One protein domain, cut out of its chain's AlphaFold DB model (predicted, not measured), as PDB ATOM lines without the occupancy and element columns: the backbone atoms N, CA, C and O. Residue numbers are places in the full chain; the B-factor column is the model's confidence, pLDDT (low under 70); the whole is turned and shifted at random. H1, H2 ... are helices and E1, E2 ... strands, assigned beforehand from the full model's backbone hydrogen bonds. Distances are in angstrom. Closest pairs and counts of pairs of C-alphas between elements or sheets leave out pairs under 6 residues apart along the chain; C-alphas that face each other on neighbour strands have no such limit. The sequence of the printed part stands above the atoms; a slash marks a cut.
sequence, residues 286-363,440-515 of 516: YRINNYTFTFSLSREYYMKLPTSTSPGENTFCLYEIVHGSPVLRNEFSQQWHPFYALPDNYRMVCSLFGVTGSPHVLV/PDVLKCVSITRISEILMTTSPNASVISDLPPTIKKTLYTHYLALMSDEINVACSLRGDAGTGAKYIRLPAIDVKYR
ATOM      1  N   TYR A 286     -22.725  41.085  27.544       81.19
ATOM      2  CA  TYR A 286     -22.251  39.906  26.849       81.19
ATOM      3  C   TYR A 286     -23.251  38.770  26.969       81.19
ATOM      4  O   TYR A 286     -24.128  38.739  27.839       81.19
ATOM      5  N   ARG A 287     -23.100  37.803  26.076       80.62
ATOM      6  CA  ARG A 287     -23.880  36.579  26.080       80.62
ATOM      7  C   ARG A 287     -23.006  35.448  26.588       80.62
ATOM      8  O   ARG A 287     -21.871  35.351  26.157       80.62
ATOM      9  N   ILE A 288     -23.546  34.634  27.494       77.38
ATOM     10  CA  ILE A 288     -22.967  33.338  27.854       77.38
ATOM     11  C   ILE A 288     -24.103  32.307  27.863       77.38
ATOM     12  O   ILE A 288     -25.022  32.386  28.685       77.38
ATOM     13  N   ASN A 289     -24.055  31.329  26.964       76.25
ATOM     14  CA  ASN A 289     -25.086  30.323  26.721       76.25
ATOM     15  C   ASN A 289     -26.463  30.951  26.400       76.25
ATOM     16  O   ASN A 289     -26.641  31.720  25.445       76.25
ATOM     17  N   ASN A 290     -27.460  30.608  27.220       81.69
ATOM     18  CA  ASN A 290     -28.835  31.097  27.142       81.69
ATOM     19  C   ASN A 290     -29.046  32.359  27.990       81.69
ATOM     20  O   ASN A 290     -30.173  32.842  28.096       81.69
ATOM     21  N   TYR A 291     -27.985  32.898  28.596       84.69
ATOM     22  CA  TYR A 291     -28.046  34.096  29.422       84.69
ATOM     23  C   TYR A 291     -27.452  35.283  28.673       84.69
ATOM     24  O   TYR A 291     -26.366  35.214  28.099       84.69
ATOM     25  N   THR A 292     -28.173  36.396  28.691       87.44
ATOM     26  CA  THR A 292     -27.648  37.699  28.278       87.44
ATOM     27  C   THR A 292     -27.456  38.546  29.523       87.44
ATOM     28  O   THR A 292     -28.414  38.781  30.261       87.44
ATOM     29  N   PHE A 293     -26.223  38.985  29.749       87.25
ATOM     30  CA  PHE A 293     -25.831  39.852  30.850       87.25
ATOM     31  C   PHE A 293     -25.718  41.272  30.329       87.25
ATOM     32  O   PHE A 293     -24.956  41.519  29.401       87.25
ATOM     33  N   THR A 294     -26.464  42.200  30.917       90.25
ATOM     34  CA  THR A 294     -26.364  43.628  30.606       90.25
ATOM     35  C   THR A 294     -25.895  44.367  31.849       90.25
ATOM     36  O   THR A 294     -26.555  44.334  32.885       90.25
ATOM     37  N   PHE A 295     -24.748  45.022  31.743       89.62
ATOM     38  CA  PHE A 295     -24.171  45.877  32.762       89.62
ATOM     39  C   PHE A 295     -24.656  47.307  32.580       89.62
ATOM     40  O   PHE A 295     -24.850  47.806  31.473       89.62
ATOM     41  N   SER A 296     -24.825  47.984  33.701       90.19
ATOM     42  CA  SER A 296     -25.096  49.411  33.766       90.19
ATOM     43  C   SER A 296     -24.536  49.964  35.071       90.19
ATOM     44  O   SER A 296     -24.181  49.208  35.974       90.19
ATOM     45  N   LEU A 297     -24.445  51.286  35.181       90.62
ATOM     46  CA  LEU A 297     -24.160  51.948  36.451       90.62
ATOM     47  C   LEU A 297     -25.476  52.456  37.026       90.62
ATOM     48  O   LEU A 297     -26.191  53.220  36.370       90.62
ATOM     49  N   SER A 298     -25.806  51.999  38.232       88.69
ATOM     50  CA  SER A 298     -27.076  52.302  38.874       88.69
ATOM     51  C   SER A 298     -27.220  53.800  39.121       88.69
ATOM     52  O   SER A 298     -26.284  54.486  39.537       88.69
ATOM     53  N   ARG A 299     -28.431  54.299  38.875       86.56
ATOM     54  CA  ARG A 299     -28.854  55.645  39.277       86.56
ATOM     55  C   ARG A 299     -29.541  55.654  40.639       86.56
ATOM     56  O   ARG A 299     -29.778  56.728  41.173       86.56
ATOM     57  N   GLU A 300     -29.873  54.481  41.167       90.50
ATOM     58  CA  GLU A 300     -30.634  54.311  42.405       90.50
ATOM     59  C   GLU A 300     -29.717  53.928  43.562       90.50
ATOM     60  O   GLU A 300     -29.924  54.386  44.679       90.50
ATOM     61  N   TYR A 301     -28.666  53.151  43.296       93.31
ATOM     62  CA  TYR A 301     -27.722  52.692  44.306       93.31
ATOM     63  C   TYR A 301     -26.376  53.394  44.182       93.31
ATOM     64  O   TYR A 301     -25.741  53.398  43.123       93.31
ATOM     65  N   TYR A 302     -25.895  53.925  45.299       94.19
ATOM     66  CA  TYR A 302     -24.566  54.512  45.394       94.19
ATOM     67  C   TYR A 302     -23.929  54.172  46.738       94.19
ATOM     68  O   TYR A 302     -24.609  53.954  47.741       94.19
ATOM     69  N   MET A 303     -22.601  54.126  46.774       94.50
ATOM     70  CA  MET A 303     -21.855  53.827  47.990       94.50
ATOM     71  C   MET A 303     -20.976  55.005  48.376       94.50
ATOM     72  O   MET A 303     -20.203  55.513  47.566       94.50
ATOM     73  N   LYS A 304     -21.082  55.422  49.638       92.44
ATOM     74  CA  LYS A 304     -20.147  56.357  50.259       92.44
ATOM     75  C   LYS A 304     -18.895  55.596  50.677       92.44
ATOM     76  O   LYS A 304     -18.986  54.619  51.425       92.44
ATOM     77  N   LEU A 305     -17.744  56.061  50.207       91.31
ATOM     78  CA  LEU A 305     -16.442  55.515  50.565       91.31
ATOM     79  C   LEU A 305     -15.966  56.089  51.910       91.31
ATOM     80  O   LEU A 305     -16.259  57.249  52.227       91.31
ATOM     81  N   PRO A 306     -15.201  55.314  52.695       87.88
ATOM     82  CA  PRO A 306     -14.566  55.816  53.900       87.88
ATOM     83  C   PRO A 306     -13.531  56.896  53.548       87.88
ATOM     84  O   PRO A 306     -12.854  56.817  52.521       87.88
ATOM     85  N   THR A 307     -13.363  57.898  54.414       78.12
ATOM     86  CA  THR A 307     -12.358  58.958  54.198       78.12
ATOM     87  C   THR A 307     -10.931  58.488  54.488       78.12
ATOM     88  O   THR A 307      -9.974  59.129  54.061       78.12
ATOM     89  N   SER A 308     -10.778  57.351  55.174       69.31
ATOM     90  CA  SER A 308      -9.501  56.709  55.479       69.31
ATOM     91  C   SER A 308      -9.612  55.191  55.354       69.31
ATOM     92  O   SER A 308     -10.639  54.606  55.691       69.31
ATOM     93  N   THR A 309      -8.528  54.555  54.907       63.41
ATOM     94  CA  THR A 309      -8.388  53.089  54.835       63.41
ATOM     95  C   THR A 309      -7.818  52.481  56.128       63.41
ATOM     96  O   THR A 309      -7.463  51.303  56.160       63.41
ATOM     97  N   SER A 310      -7.669  53.284  57.190       57.03
ATOM     98  CA  SER A 310      -7.207  52.817  58.500       57.03
ATOM     99  C   SER A 310      -8.303  52.015  59.226       57.03
ATOM    100  O   SER A 310      -9.465  52.434  59.220       57.03
ATOM    101  N   PRO A 311      -7.961  50.899  59.900       51.50
ATOM    102  CA  PRO A 311      -8.921  50.118  60.675       51.50
ATOM    103  C   PRO A 311      -9.581  50.953  61.782       51.50
ATOM    104  O   PRO A 311      -8.887  51.598  62.562       51.50
ATOM    105  N   GLY A 312     -10.911  50.893  61.881       55.19
ATOM    106  CA  GLY A 312     -11.665  51.416  63.028       55.19
ATOM    107  C   GLY A 312     -12.265  52.817  62.893       55.19
ATOM    108  O   GLY A 312     -13.014  53.199  63.783       55.19
ATOM    109  N   GLU A 313     -12.015  53.559  61.805       54.53
ATOM    110  CA  GLU A 313     -12.474  54.961  61.727       54.53
ATOM    111  C   GLU A 313     -13.504  55.306  60.647       54.53
ATOM    112  O   GLU A 313     -14.020  56.411  60.691       54.53
ATOM    113  N   ASN A 314     -13.903  54.419  59.730       72.19
ATOM    114  CA  ASN A 314     -15.033  54.683  58.818       72.19
ATOM    115  C   ASN A 314     -15.571  53.394  58.192       72.19
ATOM    116  O   ASN A 314     -14.800  52.470  57.930       72.19
ATOM    117  N   THR A 315     -16.865  53.349  57.888       87.06
ATOM    118  CA  THR A 315     -17.529  52.247  57.178       87.06
ATOM    119  C   THR A 315     -17.822  52.620  55.724       87.06
ATOM    120  O   THR A 315     -17.847  53.795  55.354       87.06
ATOM    121  N   PHE A 316     -18.016  51.610  54.877       91.75
ATOM    122  CA  PHE A 316     -18.632  51.804  53.568       91.75
ATOM    123  C   PHE A 316     -20.148  51.795  53.751       91.75
ATOM    124  O   PHE A 316     -20.700  50.856  54.327       91.75
ATOM    125  N   CYS A 317     -20.828  52.824  53.257       92.94
ATOM    126  CA  CYS A 317     -22.275  52.956  53.418       92.94
ATOM    127  C   CYS A 317     -22.955  52.857  52.055       92.94
ATOM    128  O   CYS A 317     -22.752  53.725  51.204       92.94
ATOM    129  N   LEU A 318     -23.759  51.814  51.858       94.44
ATOM    130  CA  LEU A 318     -24.585  51.627  50.671       94.44
ATOM    131  C   LEU A 318     -25.932  52.324  50.866       94.44
ATOM    132  O   LEU A 318     -26.686  51.973  51.774       94.44
ATOM    133  N   TYR A 319     -26.235  53.272  49.989       94.75
ATOM    134  CA  TYR A 319     -27.499  53.991  49.952       94.75
ATOM    135  C   TYR A 319     -28.322  53.595  48.727       94.75
ATOM    136  O   TYR A 319     -27.777  53.303  47.662       94.75
ATOM    137  N   GLU A 320     -29.638  53.646  48.888       93.94
ATOM    138  CA  GLU A 320     -30.622  53.593  47.810       93.94
ATOM    139  C   GLU A 320     -31.393  54.913  47.762       93.94
ATOM    140  O   GLU A 320     -31.782  55.452  48.800       93.94
ATOM    141  N   ILE A 321     -31.633  55.438  46.569       92.00
ATOM    142  CA  ILE A 321     -32.437  56.634  46.349       92.00
ATOM    143  C   ILE A 321     -33.901  56.212  46.227       92.00
ATOM    144  O   ILE A 321     -34.337  55.731  45.185       92.00
ATOM    145  N   VAL A 322     -34.678  56.447  47.282       89.50
ATOM    146  CA  VAL A 322     -36.115  56.151  47.333       89.50
ATOM    147  C   VAL A 322     -36.882  57.468  47.334       89.50
ATOM    148  O   VAL A 322     -36.699  58.300  48.221       89.50
ATOM    149  N   HIS A 323     -37.721  57.694  46.319       86.94
ATOM    150  CA  HIS A 323     -38.471  58.952  46.137       86.94
ATOM    151  C   HIS A 323     -37.588  60.217  46.213       86.94
ATOM    152  O   HIS A 323     -37.981  61.237  46.776       86.94
ATOM    153  N   GLY A 324     -36.370  60.144  45.666       84.00
ATOM    154  CA  GLY A 324     -35.407  61.251  45.665       84.00
ATOM    155  C   GLY A 324     -34.665  61.470  46.989       84.00
ATOM    156  O   GLY A 324     -33.856  62.389  47.069       84.00
ATOM    157  N   SER A 325     -34.902  60.639  48.009       87.75
ATOM    158  CA  SER A 325     -34.213  60.705  49.303       87.75
ATOM    159  C   SER A 325     -33.283  59.504  49.502       87.75
ATOM    160  O   SER A 325     -33.678  58.376  49.199       87.75
ATOM    161  N   PRO A 326     -32.061  59.704  50.024       90.38
ATOM    162  CA  PRO A 326     -31.134  58.609  50.257       90.38
ATOM    163  C   PRO A 326     -31.488  57.819  51.521       90.38
ATOM    164  O   PRO A 326     -31.595  58.377  52.612       90.38
ATOM    165  N   VAL A 327     -31.624  56.504  51.381       93.31
ATOM    166  CA  VAL A 327     -31.911  55.557  52.462       93.31
ATOM    167  C   VAL A 327     -30.722  54.616  52.621       93.31
ATOM    168  O   VAL A 327     -30.319  53.957  51.666       93.31
ATOM    169  N   LEU A 328     -30.151  54.540  53.826       92.62
ATOM    170  CA  LEU A 328     -29.072  53.597  54.128       92.62
ATOM    171  C   LEU A 328     -29.614  52.162  54.073       92.62
ATOM    172  O   LEU A 328     -30.539  51.821  54.809       92.62
ATOM    173  N   ARG A 329     -29.037  51.325  53.209       92.25
ATOM    174  CA  ARG A 329     -29.396  49.905  53.073       92.25
ATOM    175  C   ARG A 329     -28.459  49.007  53.856       92.25
ATOM    176  O   ARG A 329     -28.909  48.198  54.661       92.25
ATOM    177  N   ASN A 330     -27.157  49.184  53.648       92.44
ATOM    178  CA  ASN A 330     -26.140  48.354  54.276       92.44
ATOM    179  C   ASN A 330     -24.966  49.208  54.733       92.44
ATOM    180  O   ASN A 330     -24.551  50.154  54.059       92.44
ATOM    181  N   GLU A 331     -24.400  48.814  55.865       92.31
ATOM    182  CA  GLU A 331     -23.160  49.361  56.382       92.31
ATOM    183  C   GLU A 331     -22.116  48.253  56.462       92.31
ATOM    184  O   GLU A 331     -22.361  47.149  56.949       92.31
ATOM    185  N   PHE A 332     -20.937  48.554  55.942       90.75
ATOM    186  CA  PHE A 332     -19.889  47.588  55.706       90.75
ATOM    187  C   PHE A 332     -18.616  48.048  56.422       90.75
ATOM    188  O   PHE A 332     -17.955  49.001  56.011       90.75
ATOM    189  N   SER A 333     -18.236  47.345  57.492       89.44
ATOM    190  CA  SER A 333     -16.951  47.557  58.171       89.44
ATOM    191  C   SER A 333     -15.766  47.258  57.252       89.44
ATOM    192  O   SER A 333     -15.840  46.363  56.404       89.44
ATOM    193  N   GLN A 334     -14.663  47.988  57.414       87.56
ATOM    194  CA  GLN A 334     -13.434  47.716  56.667       87.56
ATOM    195  C   GLN A 334     -12.846  46.362  57.073       87.56
ATOM    196  O   GLN A 334     -12.740  46.046  58.258       87.56
ATOM    197  N   GLN A 335     -12.462  45.571  56.079       85.69
ATOM    198  CA  GLN A 335     -11.785  44.293  56.242       85.69
ATOM    199  C   GLN A 335     -10.273  44.501  56.271       85.69
ATOM    200  O   GLN A 335      -9.730  45.380  55.598       85.69
ATOM    201  N   TRP A 336      -9.581  43.655  57.028       83.00
ATOM    202  CA  TRP A 336      -8.123  43.637  57.018       83.00
ATOM    203  C   TRP A 336      -7.597  43.109  55.675       83.00
ATOM    204  O   TRP A 336      -8.123  42.144  55.120       83.00
ATOM    205  N   HIS A 337      -6.519  43.713  55.175       81.56
ATOM    206  CA  HIS A 337      -5.762  43.230  54.021       81.56
ATOM    207  C   HIS A 337      -4.272  43.577  54.186       81.56
ATOM    208  O   HIS A 337      -3.950  44.539  54.879       81.56
ATOM    209  N   PRO A 338      -3.336  42.864  53.537       75.56
ATOM    210  CA  PRO A 338      -1.907  43.162  53.663       75.56
ATOM    211  C   PRO A 338      -1.423  44.295  52.738       75.56
ATOM    212  O   PRO A 338      -0.325  44.816  52.904       75.56
ATOM    213  N   PHE A 339      -2.220  44.711  51.755       78.75
ATOM    214  CA  PHE A 339      -1.777  45.586  50.658       78.75
ATOM    215  C   PHE A 339      -1.758  47.103  50.950       78.75
ATOM    216  O   PHE A 339      -2.168  47.901  50.111       78.75
ATOM    217  N   TYR A 340      -1.289  47.536  52.123       76.50
ATOM    218  CA  TYR A 340      -1.296  48.960  52.514       76.50
ATOM    219  C   TYR A 340      -0.305  49.852  51.750       76.50
ATOM    220  O   TYR A 340      -0.434  51.070  51.799       76.50
ATOM    221  N   ALA A 341       0.663  49.264  51.044       73.88
ATOM    222  CA  ALA A 341       1.619  49.999  50.211       73.88
ATOM    223  C   ALA A 341       1.076  50.348  48.809       73.88
ATOM    224  O   ALA A 341       1.744  51.040  48.044       73.88
ATOM    225  N   LEU A 342      -0.109  49.846  48.449       79.44
ATOM    226  CA  LEU A 342      -0.714  50.090  47.141       79.44
ATOM    227  C   LEU A 342      -1.417  51.451  47.065       79.44
ATOM    228  O   LEU A 342      -1.762  52.016  48.101       79.44
ATOM    229  N   PRO A 343      -1.690  51.957  45.848       83.19
ATOM    230  CA  PRO A 343      -2.597  53.080  45.637       83.19
ATOM    231  C   PRO A 343      -3.918  52.964  46.410       83.19
ATOM    232  O   PRO A 343      -4.457  51.869  46.603       83.19
ATOM    233  N   ASP A 344      -4.462  54.111  46.822       85.00
ATOM    234  CA  ASP A 344      -5.639  54.185  47.693       85.00
ATOM    235  C   ASP A 344      -6.873  53.487  47.116       85.00
ATOM    236  O   ASP A 344      -7.629  52.876  47.866       85.00
ATOM    237  N   ASN A 345      -7.062  53.502  45.796       87.50
ATOM    238  CA  ASN A 345      -8.157  52.782  45.151       87.50
ATOM    239  C   ASN A 345      -8.053  51.263  45.360       87.50
ATOM    240  O   ASN A 345      -9.036  50.637  45.748       87.50
ATOM    241  N   TYR A 346      -6.866  50.667  45.204       87.69
ATOM    242  CA  TYR A 346      -6.673  49.235  45.465       87.69
ATOM    243  C   TYR A 346      -6.819  48.896  46.945       87.69
ATOM    244  O   TYR A 346      -7.388  47.861  47.283       87.69
ATOM    245  N   ARG A 347      -6.354  49.780  47.834       86.88
ATOM    246  CA  ARG A 347      -6.558  49.627  49.280       86.88
ATOM    247  C   ARG A 347      -8.039  49.659  49.639       86.88
ATOM    248  O   ARG A 347      -8.481  48.795  50.380       86.88
ATOM    249  N   MET A 348      -8.813  50.590  49.078       89.56
ATOM    250  CA  MET A 348     -10.260  50.675  49.302       89.56
ATOM    251  C   MET A 348     -11.009  49.452  48.773       89.56
ATOM    252  O   MET A 348     -11.897  48.947  49.450       89.56
ATOM    253  N   VAL A 349     -10.642  48.928  47.600       91.38
ATOM    254  CA  VAL A 349     -11.241  47.685  47.089       91.38
ATOM    255  C   VAL A 349     -10.908  46.514  48.022       91.38
ATOM    256  O   VAL A 349     -11.802  45.778  48.439       91.38
ATOM    257  N   CYS A 350      -9.642  46.363  48.414       89.06
ATOM    258  CA  CYS A 350      -9.217  45.310  49.336       89.06
ATOM    259  C   CYS A 350      -9.844  45.448  50.732       89.06
ATOM    260  O   CYS A 350     -10.152  44.431  51.348       89.06
ATOM    261  N   SER A 351     -10.065  46.664  51.237       89.56
ATOM    262  CA  SER A 351     -10.726  46.889  52.528       89.56
ATOM    263  C   SER A 351     -12.242  46.723  52.448       89.56
ATOM    264  O   SER A 351     -12.867  46.332  53.435       89.56
ATOM    265  N   LEU A 352     -12.854  46.938  51.279       91.12
ATOM    266  CA  LEU A 352     -14.251  46.589  51.055       91.12
ATOM    267  C   LEU A 352     -14.420  45.073  50.990       91.12
ATOM    268  O   LEU A 352     -15.253  44.537  51.701       91.12
ATOM    269  N   PHE A 353     -13.656  44.341  50.190       89.88
ATOM    270  CA  PHE A 353     -13.941  42.915  49.978       89.88
ATOM    271  C   PHE A 353     -13.206  41.975  50.941       89.88
ATOM    272  O   PHE A 353     -13.675  40.865  51.184       89.88
ATOM    273  N   GLY A 354     -12.092  42.405  51.533       85.38
ATOM    274  CA  GLY A 354     -11.188  41.534  52.283       85.38
ATOM    275  C   GLY A 354     -10.415  40.576  51.371       85.38
ATOM    276  O   GLY A 354     -10.745  40.407  50.197       85.38
ATOM    277  N   VAL A 355      -9.378  39.939  51.914       81.25
ATOM    278  CA  VAL A 355      -8.501  39.013  51.176       81.25
ATOM    279  C   VAL A 355      -8.748  37.574  51.617       81.25
ATOM    280  O   VAL A 355      -8.898  37.299  52.806       81.25
ATOM    281  N   THR A 356      -8.766  36.643  50.663       76.50
ATOM    282  CA  THR A 356      -8.942  35.209  50.902       76.50
ATOM    283  C   THR A 356      -7.864  34.386  50.195       76.50
ATOM    284  O   THR A 356      -7.484  34.666  49.063       76.50
ATOM    285  N   GLY A 357      -7.376  33.343  50.873       63.72
ATOM    286  CA  GLY A 357      -6.510  32.312  50.283       63.72
ATOM    287  C   GLY A 357      -7.287  31.121  49.710       63.72
ATOM    288  O   GLY A 357      -6.691  30.100  49.378       63.72
ATOM    289  N   SER A 358      -8.621  31.204  49.670       62.50
ATOM    290  CA  SER A 358      -9.481  30.110  49.213       62.50
ATOM    291  C   SER A 358      -9.292  29.824  47.715       62.50
ATOM    292  O   SER A 358      -9.167  30.761  46.934       62.50
ATOM    293  N   PRO A 359      -9.383  28.563  47.254       53.31
ATOM    294  CA  PRO A 359      -9.408  28.236  45.823       53.31
ATOM    295  C   PRO A 359     -10.615  28.829  45.064       53.31
ATOM    296  O   PRO A 359     -10.693  28.712  43.843       53.31
ATOM    297  N   HIS A 360     -11.562  29.470  45.763       50.59
ATOM    298  CA  HIS A 360     -12.659  30.250  45.175       50.59
ATOM    299  C   HIS A 360     -12.257  31.667  44.710       50.59
ATOM    300  O   HIS A 360     -13.132  32.436  44.320       50.59
ATOM    301  N   VAL A 361     -10.959  31.998  44.739       56.56
ATOM    302  CA  VAL A 361     -10.344  33.155  44.059       56.56
ATOM    303  C   VAL A 361     -10.880  33.264  42.628       56.56
ATOM    304  O   VAL A 361     -11.077  32.245  41.963       56.56
ATOM    305  N   LEU A 362     -11.157  34.489  42.170       56.16
ATOM    306  CA  LEU A 362     -11.617  34.760  40.804       56.16
ATOM    307  C   LEU A 362     -10.616  34.134  39.825       56.16
ATOM    308  O   LEU A 362      -9.464  34.559  39.739       56.16
ATOM    309  N   VAL A 363     -11.029  33.045  39.174       51.66
ATOM    310  CA  VAL A 363     -10.148  32.234  38.331       51.66
ATOM    311  C   VAL A 363     -10.036  32.887  36.965       51.66
ATOM    312  O   VAL A 363     -11.024  33.363  36.407       51.66
ATOM    313  N   PRO A 440      -6.680  43.996  38.237       77.38
ATOM    314  CA  PRO A 440      -5.313  43.932  38.738       77.38
ATOM    315  C   PRO A 440      -5.063  42.637  39.518       77.38
ATOM    316  O   PRO A 440      -5.924  42.202  40.282       77.38
ATOM    317  N   ASP A 441      -3.869  42.054  39.390       76.12
ATOM    318  CA  ASP A 441      -3.545  40.757  40.006       76.12
ATOM    319  C   ASP A 441      -3.798  40.716  41.516       76.12
ATOM    320  O   ASP A 441      -4.265  39.713  42.050       76.12
ATOM    321  N   VAL A 442      -3.555  41.831  42.207       77.50
ATOM    322  CA  VAL A 442      -3.821  41.956  43.644       77.50
ATOM    323  C   VAL A 442      -5.303  41.753  43.958       77.50
ATOM    324  O   VAL A 442      -5.639  41.171  44.983       77.50
ATOM    325  N   LEU A 443      -6.205  42.184  43.079       83.19
ATOM    326  CA  LEU A 443      -7.641  42.059  43.300       83.19
ATOM    327  C   LEU A 443      -8.160  40.642  43.033       83.19
ATOM    328  O   LEU A 443      -9.268  40.327  43.450       83.19
ATOM    329  N   LYS A 444      -7.373  39.748  42.418       80.94
ATOM    330  CA  LYS A 444      -7.785  38.347  42.221       80.94
ATOM    331  C   LYS A 444      -8.035  37.643  43.560       80.94
ATOM    332  O   LYS A 444      -8.924  36.804  43.652       80.94
ATOM    333  N   CYS A 445      -7.312  38.029  44.615       77.94
ATOM    334  CA  CYS A 445      -7.421  37.417  45.942       77.94
ATOM    335  C   CYS A 445      -8.570  37.941  46.823       77.94
ATOM    336  O   CYS A 445      -8.645  37.565  47.994       77.94
ATOM    337  N   VAL A 446      -9.454  38.807  46.316       84.88
ATOM    338  CA  VAL A 446     -10.543  39.352  47.141       84.88
ATOM    339  C   VAL A 446     -11.661  38.340  47.398       84.88
ATOM    340  O   VAL A 446     -11.908  37.434  46.599       84.88
ATOM    341  N   SER A 447     -12.365  38.493  48.521       82.75
ATOM    342  CA  SER A 447     -13.486  37.612  48.861       82.75
ATOM    343  C   SER A 447     -14.719  37.864  47.990       82.75
ATOM    344  O   SER A 447     -15.231  38.983  47.909       82.75
ATOM    345  N   ILE A 448     -15.269  36.791  47.417       84.44
ATOM    346  CA  ILE A 448     -16.512  36.833  46.634       84.44
ATOM    347  C   ILE A 448     -17.770  37.016  47.492       84.44
ATOM    348  O   ILE A 448     -18.817  37.376  46.958       84.44
ATOM    349  N   THR A 449     -17.703  36.784  48.808       85.31
ATOM    350  CA  THR A 449     -18.883  36.829  49.691       85.31
ATOM    351  C   THR A 449     -19.539  38.206  49.661       85.31
ATOM    352  O   THR A 449     -20.724  38.327  49.368       85.31
ATOM    353  N   ARG A 450     -18.743  39.263  49.863       87.00
ATOM    354  CA  ARG A 450     -19.253  40.637  49.885       87.00
ATOM    355  C   ARG A 450     -19.615  41.150  48.492       87.00
ATOM    356  O   ARG A 450     -20.534  41.950  48.361       87.00
ATOM    357  N   ILE A 451     -18.939  40.651  47.449       88.81
ATOM    358  CA  ILE A 451     -19.348  40.878  46.054       88.81
ATOM    359  C   ILE A 451     -20.778  40.369  45.865       88.81
ATOM    360  O   ILE A 451     -21.629  41.116  45.394       88.81
ATOM    361  N   SER A 452     -21.052  39.132  46.291       87.75
ATOM    362  CA  SER A 452     -22.384  38.534  46.211       87.75
ATOM    363  C   SER A 452     -23.415  39.341  46.999       87.75
ATOM    364  O   SER A 452     -24.480  39.620  46.469       87.75
ATOM    365  N   GLU A 453     -23.124  39.753  48.235       88.75
ATOM    366  CA  GLU A 453     -24.058  40.544  49.055       88.75
ATOM    367  C   GLU A 453     -24.458  41.867  48.384       88.75
ATOM    368  O   GLU A 453     -25.645  42.185  48.271       88.75
ATOM    369  N   ILE A 454     -23.472  42.631  47.901       90.88
ATOM    370  CA  ILE A 454     -23.718  43.928  47.262       90.88
ATOM    371  C   ILE A 454     -24.440  43.731  45.924       90.88
ATOM    372  O   ILE A 454     -25.420  44.425  45.644       90.88
ATOM    373  N   LEU A 455     -23.999  42.764  45.114       89.06
ATOM    374  CA  LEU A 455     -24.607  42.469  43.817       89.06
ATOM    375  C   LEU A 455     -26.084  42.085  43.964       89.06
ATOM    376  O   LEU A 455     -26.924  42.581  43.221       89.06
ATOM    377  N   MET A 456     -26.405  41.239  44.944       87.25
ATOM    378  CA  MET A 456     -27.774  40.783  45.203       87.25
ATOM    379  C   MET A 456     -28.680  41.903  45.729       87.25
ATOM    380  O   MET A 456     -29.890  41.833  45.552       87.25
ATOM    381  N   THR A 457     -28.103  42.934  46.349       86.88
ATOM    382  CA  THR A 457     -28.845  44.117  46.815       86.88
ATOM    383  C   THR A 457     -29.131  45.098  45.677       86.88
ATOM    384  O   THR A 457     -30.156  45.766  45.680       86.88
ATOM    385  N   THR A 458     -28.220  45.198  44.709       86.44
ATOM    386  CA  THR A 458     -28.261  46.221  43.649       86.44
ATOM    387  C   THR A 458     -28.810  45.736  42.317       86.44
ATOM    388  O   THR A 458     -29.151  46.553  41.462       86.44
ATOM    389  N   SER A 459     -28.886  44.420  42.115       83.75
ATOM    390  CA  SER A 459     -29.342  43.834  40.856       83.75
ATOM    391  C   SER A 459     -30.816  43.429  40.934       83.75
ATOM    392  O   SER A 459     -31.195  42.703  41.854       83.75
ATOM    393  N   PRO A 460     -31.645  43.794  39.938       76.56
ATOM    394  CA  PRO A 460     -33.071  43.460  39.930       76.56
ATOM    395  C   PRO A 460     -33.339  41.946  39.840       76.56
ATOM    396  O   PRO A 460     -34.358  41.473  40.337       76.56
ATOM    397  N   ASN A 461     -32.410  41.167  39.266       79.12
ATOM    398  CA  ASN A 461     -32.566  39.723  39.031       79.12
ATOM    399  C   ASN A 461     -31.707  38.873  39.984       79.12
ATOM    400  O   ASN A 461     -31.130  37.862  39.578       79.12
ATOM    401  N   ALA A 462     -31.603  39.281  41.251       76.38
ATOM    402  CA  ALA A 462     -30.787  38.610  42.263       76.38
ATOM    403  C   ALA A 462     -31.042  37.087  42.342       76.38
ATOM    404  O   ALA A 462     -30.103  36.296  42.386       76.38
ATOM    405  N   SER A 463     -32.303  36.648  42.271       76.69
ATOM    406  CA  SER A 463     -32.662  35.218  42.273       76.69
ATOM    407  C   SER A 463     -32.022  34.442  41.117       76.69
ATOM    408  O   SER A 463     -31.406  33.407  41.343       76.69
ATOM    409  N   VAL A 464     -32.078  34.982  39.897       81.69
ATOM    410  CA  VAL A 464     -31.475  34.361  38.707       81.69
ATOM    411  C   VAL A 464     -29.959  34.272  38.855       81.69
ATOM    412  O   VAL A 464     -29.371  33.250  38.517       81.69
ATOM    413  N   ILE A 465     -29.325  35.317  39.395       83.75
ATOM    414  CA  ILE A 465     -27.875  35.357  39.628       83.75
ATOM    415  C   ILE A 465     -27.443  34.273  40.620       83.75
ATOM    416  O   ILE A 465     -26.385  33.659  40.444       83.75
ATOM    417  N   SER A 466     -28.244  34.013  41.656       81.19
ATOM    418  CA  SER A 466     -27.966  32.956  42.630       81.19
ATOM    419  C   SER A 466     -27.851  31.577  41.992       81.19
ATOM    420  O   SER A 466     -26.913  30.854  42.339       81.19
ATOM    421  N   ASP A 467     -28.737  31.281  41.041       84.19
ATOM    422  CA  ASP A 467     -28.896  29.969  40.407       84.19
ATOM    423  C   ASP A 467     -27.940  29.731  39.223       84.19
ATOM    424  O   ASP A 467     -27.930  28.651  38.628       84.19
ATOM    425  N   LEU A 468     -27.110  30.719  38.866       83.75
ATOM    426  CA  LEU A 468     -26.156  30.585  37.765       83.75
ATOM    427  C   LEU A 468     -25.094  29.503  38.037       83.75
ATOM    428  O   LEU A 468     -24.585  29.395  39.160       83.75
ATOM    429  N   PRO A 469     -24.649  28.778  36.989       80.44
ATOM    430  CA  PRO A 469     -23.512  27.872  37.083       80.44
ATOM    431  C   PRO A 469     -22.266  28.569  37.662       80.44
ATOM    432  O   PRO A 469     -21.987  29.717  37.294       80.44
ATOM    433  N   PRO A 470     -21.452  27.885  38.493       77.06
ATOM    434  CA  PRO A 470     -20.298  28.491  39.162       77.06
ATOM    435  C   PRO A 470     -19.324  29.209  38.220       77.06
ATOM    436  O   PRO A 470     -18.797  30.259  38.571       77.06
ATOM    437  N   THR A 471     -19.100  28.672  37.018       72.75
ATOM    438  CA  THR A 471     -18.210  29.270  36.012       72.75
ATOM    439  C   THR A 471     -18.732  30.620  35.520       72.75
ATOM    440  O   THR A 471     -17.991  31.596  35.511       72.75
ATOM    441  N   ILE A 472     -20.026  30.701  35.194       79.12
ATOM    442  CA  ILE A 472     -20.671  31.938  34.731       79.12
ATOM    443  C   ILE A 472     -20.695  32.972  35.862       79.12
ATOM    444  O   ILE A 472     -20.381  34.142  35.655       79.12
ATOM    445  N   LYS A 473     -20.990  32.521  37.086       82.06
ATOM    446  CA  LYS A 473     -21.004  33.366  38.284       82.06
ATOM    447  C   LYS A 473     -19.633  33.987  38.574       82.06
ATOM    448  O   LYS A 473     -19.557  35.156  38.937       82.06
ATOM    449  N   LYS A 474     -18.541  33.242  38.363       79.31
ATOM    450  CA  LYS A 474     -17.170  33.769  38.491       79.31
ATOM    451  C   LYS A 474     -16.883  34.863  37.467       79.31
ATOM    452  O   LYS A 474     -16.415  35.926  37.860       79.31
ATOM    453  N   THR A 475     -17.201  34.639  36.192       79.25
ATOM    454  CA  THR A 475     -17.042  35.656  35.138       79.25
ATOM    455  C   THR A 475     -17.830  36.919  35.469       79.25
ATOM    456  O   THR A 475     -17.300  38.026  35.363       79.25
ATOM    457  N   LEU A 476     -19.064  36.755  35.953       85.69
ATOM    458  CA  LEU A 476     -19.911  37.853  36.404       85.69
ATOM    459  C   LEU A 476     -19.252  38.666  37.525       85.69
ATOM    460  O   LEU A 476     -19.187  39.892  37.452       85.69
ATOM    461  N   TYR A 477     -18.723  37.984  38.542       87.06
ATOM    462  CA  TYR A 477     -18.044  38.618  39.668       87.06
ATOM    463  C   TYR A 477     -16.759  39.336  39.259       87.06
ATOM    464  O   TYR A 477     -16.497  40.416  39.782       87.06
ATOM    465  N   THR A 478     -15.988  38.792  38.313       85.38
ATOM    466  CA  THR A 478     -14.789  39.456  37.778       85.38
ATOM    467  C   THR A 478     -15.143  40.786  37.116       85.38
ATOM    468  O   THR A 478     -14.535  41.803  37.438       85.38
ATOM    469  N   HIS A 479     -16.170  40.807  36.261       87.38
ATOM    470  CA  HIS A 479     -16.627  42.033  35.595       87.38
ATOM    471  C   HIS A 479     -17.202  43.045  36.584       87.38
ATOM    472  O   HIS A 479     -16.903  44.236  36.511       87.38
ATOM    473  N   TYR A 480     -17.997  42.569  37.545       89.69
ATOM    474  CA  TYR A 480     -18.540  43.414  38.600       89.69
ATOM    475  C   TYR A 480     -17.426  44.054  39.438       89.69
ATOM    476  O   TYR A 480     -17.452  45.256  39.698       89.69
ATOM    477  N   LEU A 481     -16.412  43.271  39.824       90.38
ATOM    478  CA  LEU A 481     -15.256  43.763  40.568       90.38
ATOM    479  C   LEU A 481     -14.422  44.752  39.746       90.38
ATOM    480  O   LEU A 481     -13.974  45.752  40.301       90.38
ATOM    481  N   ALA A 482     -14.228  44.503  38.448       89.44
ATOM    482  CA  ALA A 482     -13.531  45.427  37.557       89.44
ATOM    483  C   ALA A 482     -14.248  46.785  37.492       89.44
ATOM    484  O   ALA A 482     -13.623  47.815  37.733       89.44
ATOM    485  N   LEU A 483     -15.571  46.786  37.289       91.38
ATOM    486  CA  LEU A 483     -16.384  48.008  37.288       91.38
ATOM    487  C   LEU A 483     -16.335  48.747  38.630       91.38
ATOM    488  O   LEU A 483     -16.150  49.962  38.654       91.38
ATOM    489  N   MET A 484     -16.452  48.021  39.745       92.50
ATOM    490  CA  MET A 484     -16.297  48.592  41.087       92.50
ATOM    491  C   MET A 484     -14.910  49.211  41.282       92.50
ATOM    492  O   MET A 484     -14.789  50.302  41.836       92.50
ATOM    493  N   SER A 485     -13.859  48.524  40.832       92.25
ATOM    494  CA  SER A 485     -12.478  48.995  40.930       92.25
ATOM    495  C   SER A 485     -12.258  50.270  40.116       92.25
ATOM    496  O   SER A 485     -11.584  51.182  40.598       92.25
ATOM    497  N   ASP A 486     -12.830  50.360  38.915       92.50
ATOM    498  CA  ASP A 486     -12.722  51.544  38.061       92.50
ATOM    499  C   ASP A 486     -13.526  52.736  38.616       92.50
ATOM    500  O   ASP A 486     -12.991  53.845  38.671       92.50
ATOM    501  N   GLU A 487     -14.746  52.522  39.125       92.88
ATOM    502  CA  GLU A 487     -15.522  53.561  39.829       92.88
ATOM    503  C   GLU A 487     -14.771  54.083  41.066       92.88
ATOM    504  O   GLU A 487     -14.631  55.295  41.247       92.88
ATOM    505  N   ILE A 488     -14.226  53.187  41.899       92.94
ATOM    506  CA  ILE A 488     -13.420  53.568  43.070       92.94
ATOM    507  C   ILE A 488     -12.156  54.306  42.634       92.94
ATOM    508  O   ILE A 488     -11.784  55.295  43.261       92.94
ATOM    509  N   ASN A 489     -11.497  53.875  41.559       91.62
ATOM    510  CA  ASN A 489     -10.329  54.566  41.021       91.62
ATOM    511  C   ASN A 489     -10.656  56.012  40.628       91.62
ATOM    512  O   ASN A 489      -9.937  56.934  41.026       91.62
ATOM    513  N   VAL A 490     -11.758  56.224  39.907       90.62
ATOM    514  CA  VAL A 490     -12.211  57.565  39.524       90.62
ATOM    515  C   VAL A 490     -12.568  58.386  40.762       90.62
ATOM    516  O   VAL A 490     -12.042  59.486  40.924       90.62
ATOM    517  N   ALA A 491     -13.363  57.847  41.688       90.31
ATOM    518  CA  ALA A 491     -13.737  58.544  42.920       90.31
ATOM    519  C   ALA A 491     -12.525  58.891  43.801       90.31
ATOM    520  O   ALA A 491     -12.480  59.958  44.412       90.31
ATOM    521  N   CYS A 492     -11.516  58.018  43.860       86.88
ATOM    522  CA  CYS A 492     -10.279  58.274  44.588       86.88
ATOM    523  C   CYS A 492      -9.439  59.378  43.950       86.88
ATOM    524  O   CYS A 492      -8.844  60.161  44.693       86.88
ATOM    525  N   SER A 493      -9.409  59.422  42.615       85.81
ATOM    526  CA  SER A 493      -8.614  60.363  41.819       85.81
ATOM    527  C   SER A 493      -9.246  61.751  41.724       85.81
ATOM    528  O   SER A 493      -8.542  62.745  41.547       85.81
ATOM    529  N   LEU A 494     -10.572  61.831  41.831       81.38
ATOM    530  CA  LEU A 494     -11.306  63.087  41.869       81.38
ATOM    531  C   LEU A 494     -11.353  63.652  43.297       81.38
ATOM    532  O   LEU A 494     -11.276  62.933  44.296       81.38
ATOM    533  N   ARG A 495     -11.475  64.980  43.403       67.81
ATOM    534  CA  ARG A 495     -11.743  65.622  44.696       67.81
ATOM    535  C   ARG A 495     -13.150  65.225  45.145       67.81
ATOM    536  O   ARG A 495     -14.072  65.257  44.336       67.81
ATOM    537  N   GLY A 496     -13.286  64.838  46.415       69.69
ATOM    538  CA  GLY A 496     -14.589  64.549  47.018       69.69
ATOM    539  C   GLY A 496     -15.475  65.794  47.096       69.69
ATOM    540  O   GLY A 496     -15.065  66.889  46.703       69.69
ATOM    541  N   ASP A 497     -16.673  65.625  47.645       71.19
ATOM    542  CA  ASP A 497     -17.668  66.690  47.753       71.19
ATOM    543  C   ASP A 497     -17.104  67.960  48.397       71.19
ATOM    544  O   ASP A 497     -16.407  67.924  49.421       71.19
ATOM    545  N   ALA A 498     -17.443  69.104  47.800       55.69
ATOM    546  CA  ALA A 498     -17.042  70.409  48.295       55.69
ATOM    547  C   ALA A 498     -17.552  70.605  49.735       55.69
ATOM    548  O   ALA A 498     -18.752  70.672  49.983       55.69
ATOM    549  N   GLY A 499     -16.624  70.676  50.693       65.00
ATOM    550  CA  GLY A 499     -16.903  70.905  52.114       65.00
ATOM    551  C   GLY A 499     -16.752  69.670  53.005       65.00
ATOM    552  O   GLY A 499     -16.200  69.795  54.094       65.00
ATOM    553  N   THR A 500     -17.169  68.481  52.555       68.25
ATOM    554  CA  THR A 500     -17.077  67.243  53.362       68.25
ATOM    555  C   THR A 500     -15.909  66.347  52.962       68.25
ATOM    556  O   THR A 500     -15.484  65.509  53.755       68.25
ATOM    557  N   GLY A 501     -15.401  66.484  51.730       75.19
ATOM    558  CA  GLY A 501     -14.392  65.587  51.166       75.19
ATOM    559  C   GLY A 501     -14.881  64.145  50.985       75.19
ATOM    560  O   GLY A 501     -14.070  63.262  50.704       75.19
ATOM    561  N   ALA A 502     -16.185  63.892  51.155       81.56
ATOM    562  CA  ALA A 502     -16.770  62.571  50.995       81.56
ATOM    563  C   ALA A 502     -16.685  62.128  49.531       81.56
ATOM    564  O   ALA A 502     -16.872  62.923  48.611       81.56
ATOM    565  N   LYS A 503     -16.390  60.846  49.325       89.12
ATOM    566  CA  LYS A 503     -16.294  60.234  48.001       89.12
ATOM    567  C   LYS A 503     -17.443  59.253  47.830       89.12
ATOM    568  O   LYS A 503     -17.762  58.508  48.760       89.12
ATOM    569  N   TYR A 504     -18.035  59.248  46.646       90.75
ATOM    570  CA  TYR A 504     -19.161  58.391  46.306       90.75
ATOM    571  C   TYR A 504     -18.872  57.658  45.005       90.75
ATOM    572  O   TYR A 504     -18.234  58.208  44.110       90.75
ATOM    573  N   ILE A 505     -19.356  56.427  44.916       93.44
ATOM    574  CA  ILE A 505     -19.325  55.619  43.697       93.44
ATOM    575  C   ILE A 505     -20.741  55.202  43.329       93.44
ATOM    576  O   ILE A 505     -21.572  54.964  44.213       93.44
ATOM    577  N   ARG A 506     -21.013  55.080  42.031       93.31
ATOM    578  CA  ARG A 506     -22.235  54.426  41.555       93.31
ATOM    579  C   ARG A 506     -22.030  52.926  41.653       93.31
ATOM    580  O   ARG A 506     -20.943  52.435  41.354       93.31
ATOM    581  N   LEU A 507     -23.059  52.189  42.063       93.69
ATOM    582  CA  LEU A 507     -22.945  50.735  42.069       93.69
ATOM    583  C   LEU A 507     -23.273  50.154  40.692       93.69
ATOM    584  O   LEU A 507     -24.267  50.567  40.090       93.69
ATOM    585  N   PRO A 508     -22.475  49.204  40.174       91.12
ATOM    586  CA  PRO A 508     -22.844  48.475  38.974       91.12
ATOM    587  C   PRO A 508     -24.159  47.726  39.200       91.12
ATOM    588  O   PRO A 508     -24.372  47.134  40.254       91.12
ATOM    589  N   ALA A 509     -25.036  47.738  38.206       88.00
ATOM    590  CA  ALA A 509     -26.268  46.966  38.187       88.00
ATOM    591  C   ALA A 509     -26.235  45.997  37.007       88.00
ATOM    592  O   ALA A 509     -25.808  46.361  35.904       88.00
ATOM    593  N   ILE A 510     -26.684  44.765  37.248       88.94
ATOM    594  CA  ILE A 510     -26.676  43.694  36.254       88.94
ATOM    595  C   ILE A 510     -28.106  43.224  35.995       88.94
ATOM    596  O   ILE A 510     -28.786  42.733  36.896       88.94
ATOM    597  N   ASP A 511     -28.537  43.327  34.740       87.88
ATOM    598  CA  ASP A 511     -29.747  42.679  34.237       87.88
ATOM    599  C   ASP A 511     -29.366  41.351  33.567       87.88
ATOM    600  O   ASP A 511     -28.511  41.306  32.678       87.88
ATOM    601  N   VAL A 512     -29.989  40.262  34.015       87.06
ATOM    602  CA  VAL A 512     -29.765  38.906  33.491       87.06
ATOM    603  C   VAL A 512     -31.044  38.402  32.847       87.06
ATOM    604  O   VAL A 512     -32.033  38.167  33.541       87.06
ATOM    605  N   LYS A 513     -31.014  38.189  31.531       85.81
ATOM    606  CA  LYS A 513     -32.153  37.657  30.773       85.81
ATOM    607  C   LYS A 513     -31.882  36.232  30.326       85.81
ATOM    608  O   LYS A 513     -30.884  35.978  29.655       85.81
ATOM    609  N   TYR A 514     -32.793  35.323  30.670       81.31
ATOM    610  CA  TYR A 514     -32.815  33.965  30.134       81.31
ATOM    611  C   TYR A 514     -33.570  33.941  28.804       81.31
ATOM    612  O   TYR A 514     -34.696  34.436  28.716       81.31
ATOM    613  N   ARG A 515     -32.961  33.359  27.772       70.75
ATOM    614  CA  ARG A 515     -33.645  33.005  26.526       70.75
ATOM    615  C   ARG A 515     -34.114  31.553  26.595       70.75
ATOM    616  O   ARG A 515     -33.288  30.645  26.644       70.75
TER     617      ARG A 515
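AT A GLANCE: This is residues 286 to 363 and 440 to 515 of the 516 residues of the protein "RdRp" of viral metagenome (UniProt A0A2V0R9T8). Two long antiparallel strands, E2 and E5, run side by side as the backbone of a strongly twisted sheet; E2 bends, and the sheet, with the hairpin E3 and E4, curls round helix H3. The long helix H5 runs along E5, H1 touches both H3 and H5, and H2 touches H1 on the side away from the sheet. The printed part has 154 residues, with five named helices and five named strands; along the chain come first the strands E1 to E4, then the helices H1 to H5, and last the strand E5; the sheet is branched, its neighbour pairs E1 and E2, E2 and E3, E2 and E5, and E3 and E4 each antiparallel, and the class is mixed, helices and strands. The whole is compact, with a radius of gyration of the C-alphas of 15.5 A, and flat in outline, spanning 48 by 42 by 22 A.

IN THESE COORDINATES: Find C-alpha 286 at (-22.251, 39.906, 26.849), where E1, residues 286 to 288, begins. E2 follows as residues 291 to 305, 32.3 A from first to last C-alpha, and bends by 69 degrees at residue 300. Next come E3, residues 316 to 322, 19.1 A, and E4, residues 325 to 332, 20.5 A, which bends by 52 degrees at residue 329. Read on to H1, residues 344 to 353, 14.2 A. After the cut you meet H2, residues 441 to 445, H3, residues 448 to 458, 15.3 A, and H4, residues 462 to 466. H5 starts at C-alpha 470 at (-20.298, 28.491, 39.162) and runs 34.0 A to residue 493. Last is E5, residues 503 to 514, 35.8 A, ending at C-alpha 514 at (-32.815, 33.965, 30.134).

HOW THE PARTS SIT: Start at E2, which has three neighbours: E1, beside residues 291 to 293, and E3, beside residues 300 to 305, lie on one side of it, and E5, beside residues 291 to 305, on the other side. E1, E2, E3 and E4 form a meander, each strand the antiparallel neighbour of the one before. Look for N 288 and O 291, 2.9 A, between E1 and E2; N 304 and O 317, 2.8 A, between E2 and E3; N 318 and O 330, 2.9 A, between E3 and E4; and N 294 and O 511, 2.8 A, between E2 and E5, within hydrogen-bond range. The sheet curls round H3, whose closest C-alphas to E5 are those of Thr 458 and Ala 509, 5.9 A. H4 is on the same face as H3 and over E5, at a height over the sheet of 9.1 A; it touches H3 only at the corner, Met 456 to Ala 462, 4.7 A between C-alphas. H5 lies over E5 at a height over the sheet of 6.6 A, and runs along the strands, at 25 degrees to E5 on the local plane. With residues 477 to 481 alone it touches H3, about perpendicular at 78 degrees, the closest C-alphas being those of Ile 451 and Tyr 477, 6.9 A. With residues 484 to 492 alone it touches H1, opposite ways at a steep tilt of 39 degrees, the C-alphas of Asn 345 and Asn 489 being closest at 5.0 A. H1 only grazes the sheet with residues 348 to 353, and touches H3 only at their ends, Phe 353 to Arg 450, 5.8 A between C-alphas. H2 is not on the sheet and only just touches H1, with 3 pairs of C-alphas within 8 A, the closest being Cys 350 and Leu 443, 7.0 A. In H1, H3, H4 and H5 every O i to N i+4 pair is within hydrogen-bond range; in H2 it is 0 of 1, beside 1 of 2 O i to N i+3 pairs.

THE WHOLE: The farthest C-alphas are those of Gly 499 and Arg 515, 48.7 A apart. Residues 364 to 439 are not printed, and C-alphas 363 and 440 are 12.7 A apart across the cut. Of the links that are printed whole, E4 to H1 is long, with 11 residues. The mean pLDDT of the printed part is 82.8; it is under 70 at residues 308 to 313, 357 to 363, 495 to 496 and 498 to 500.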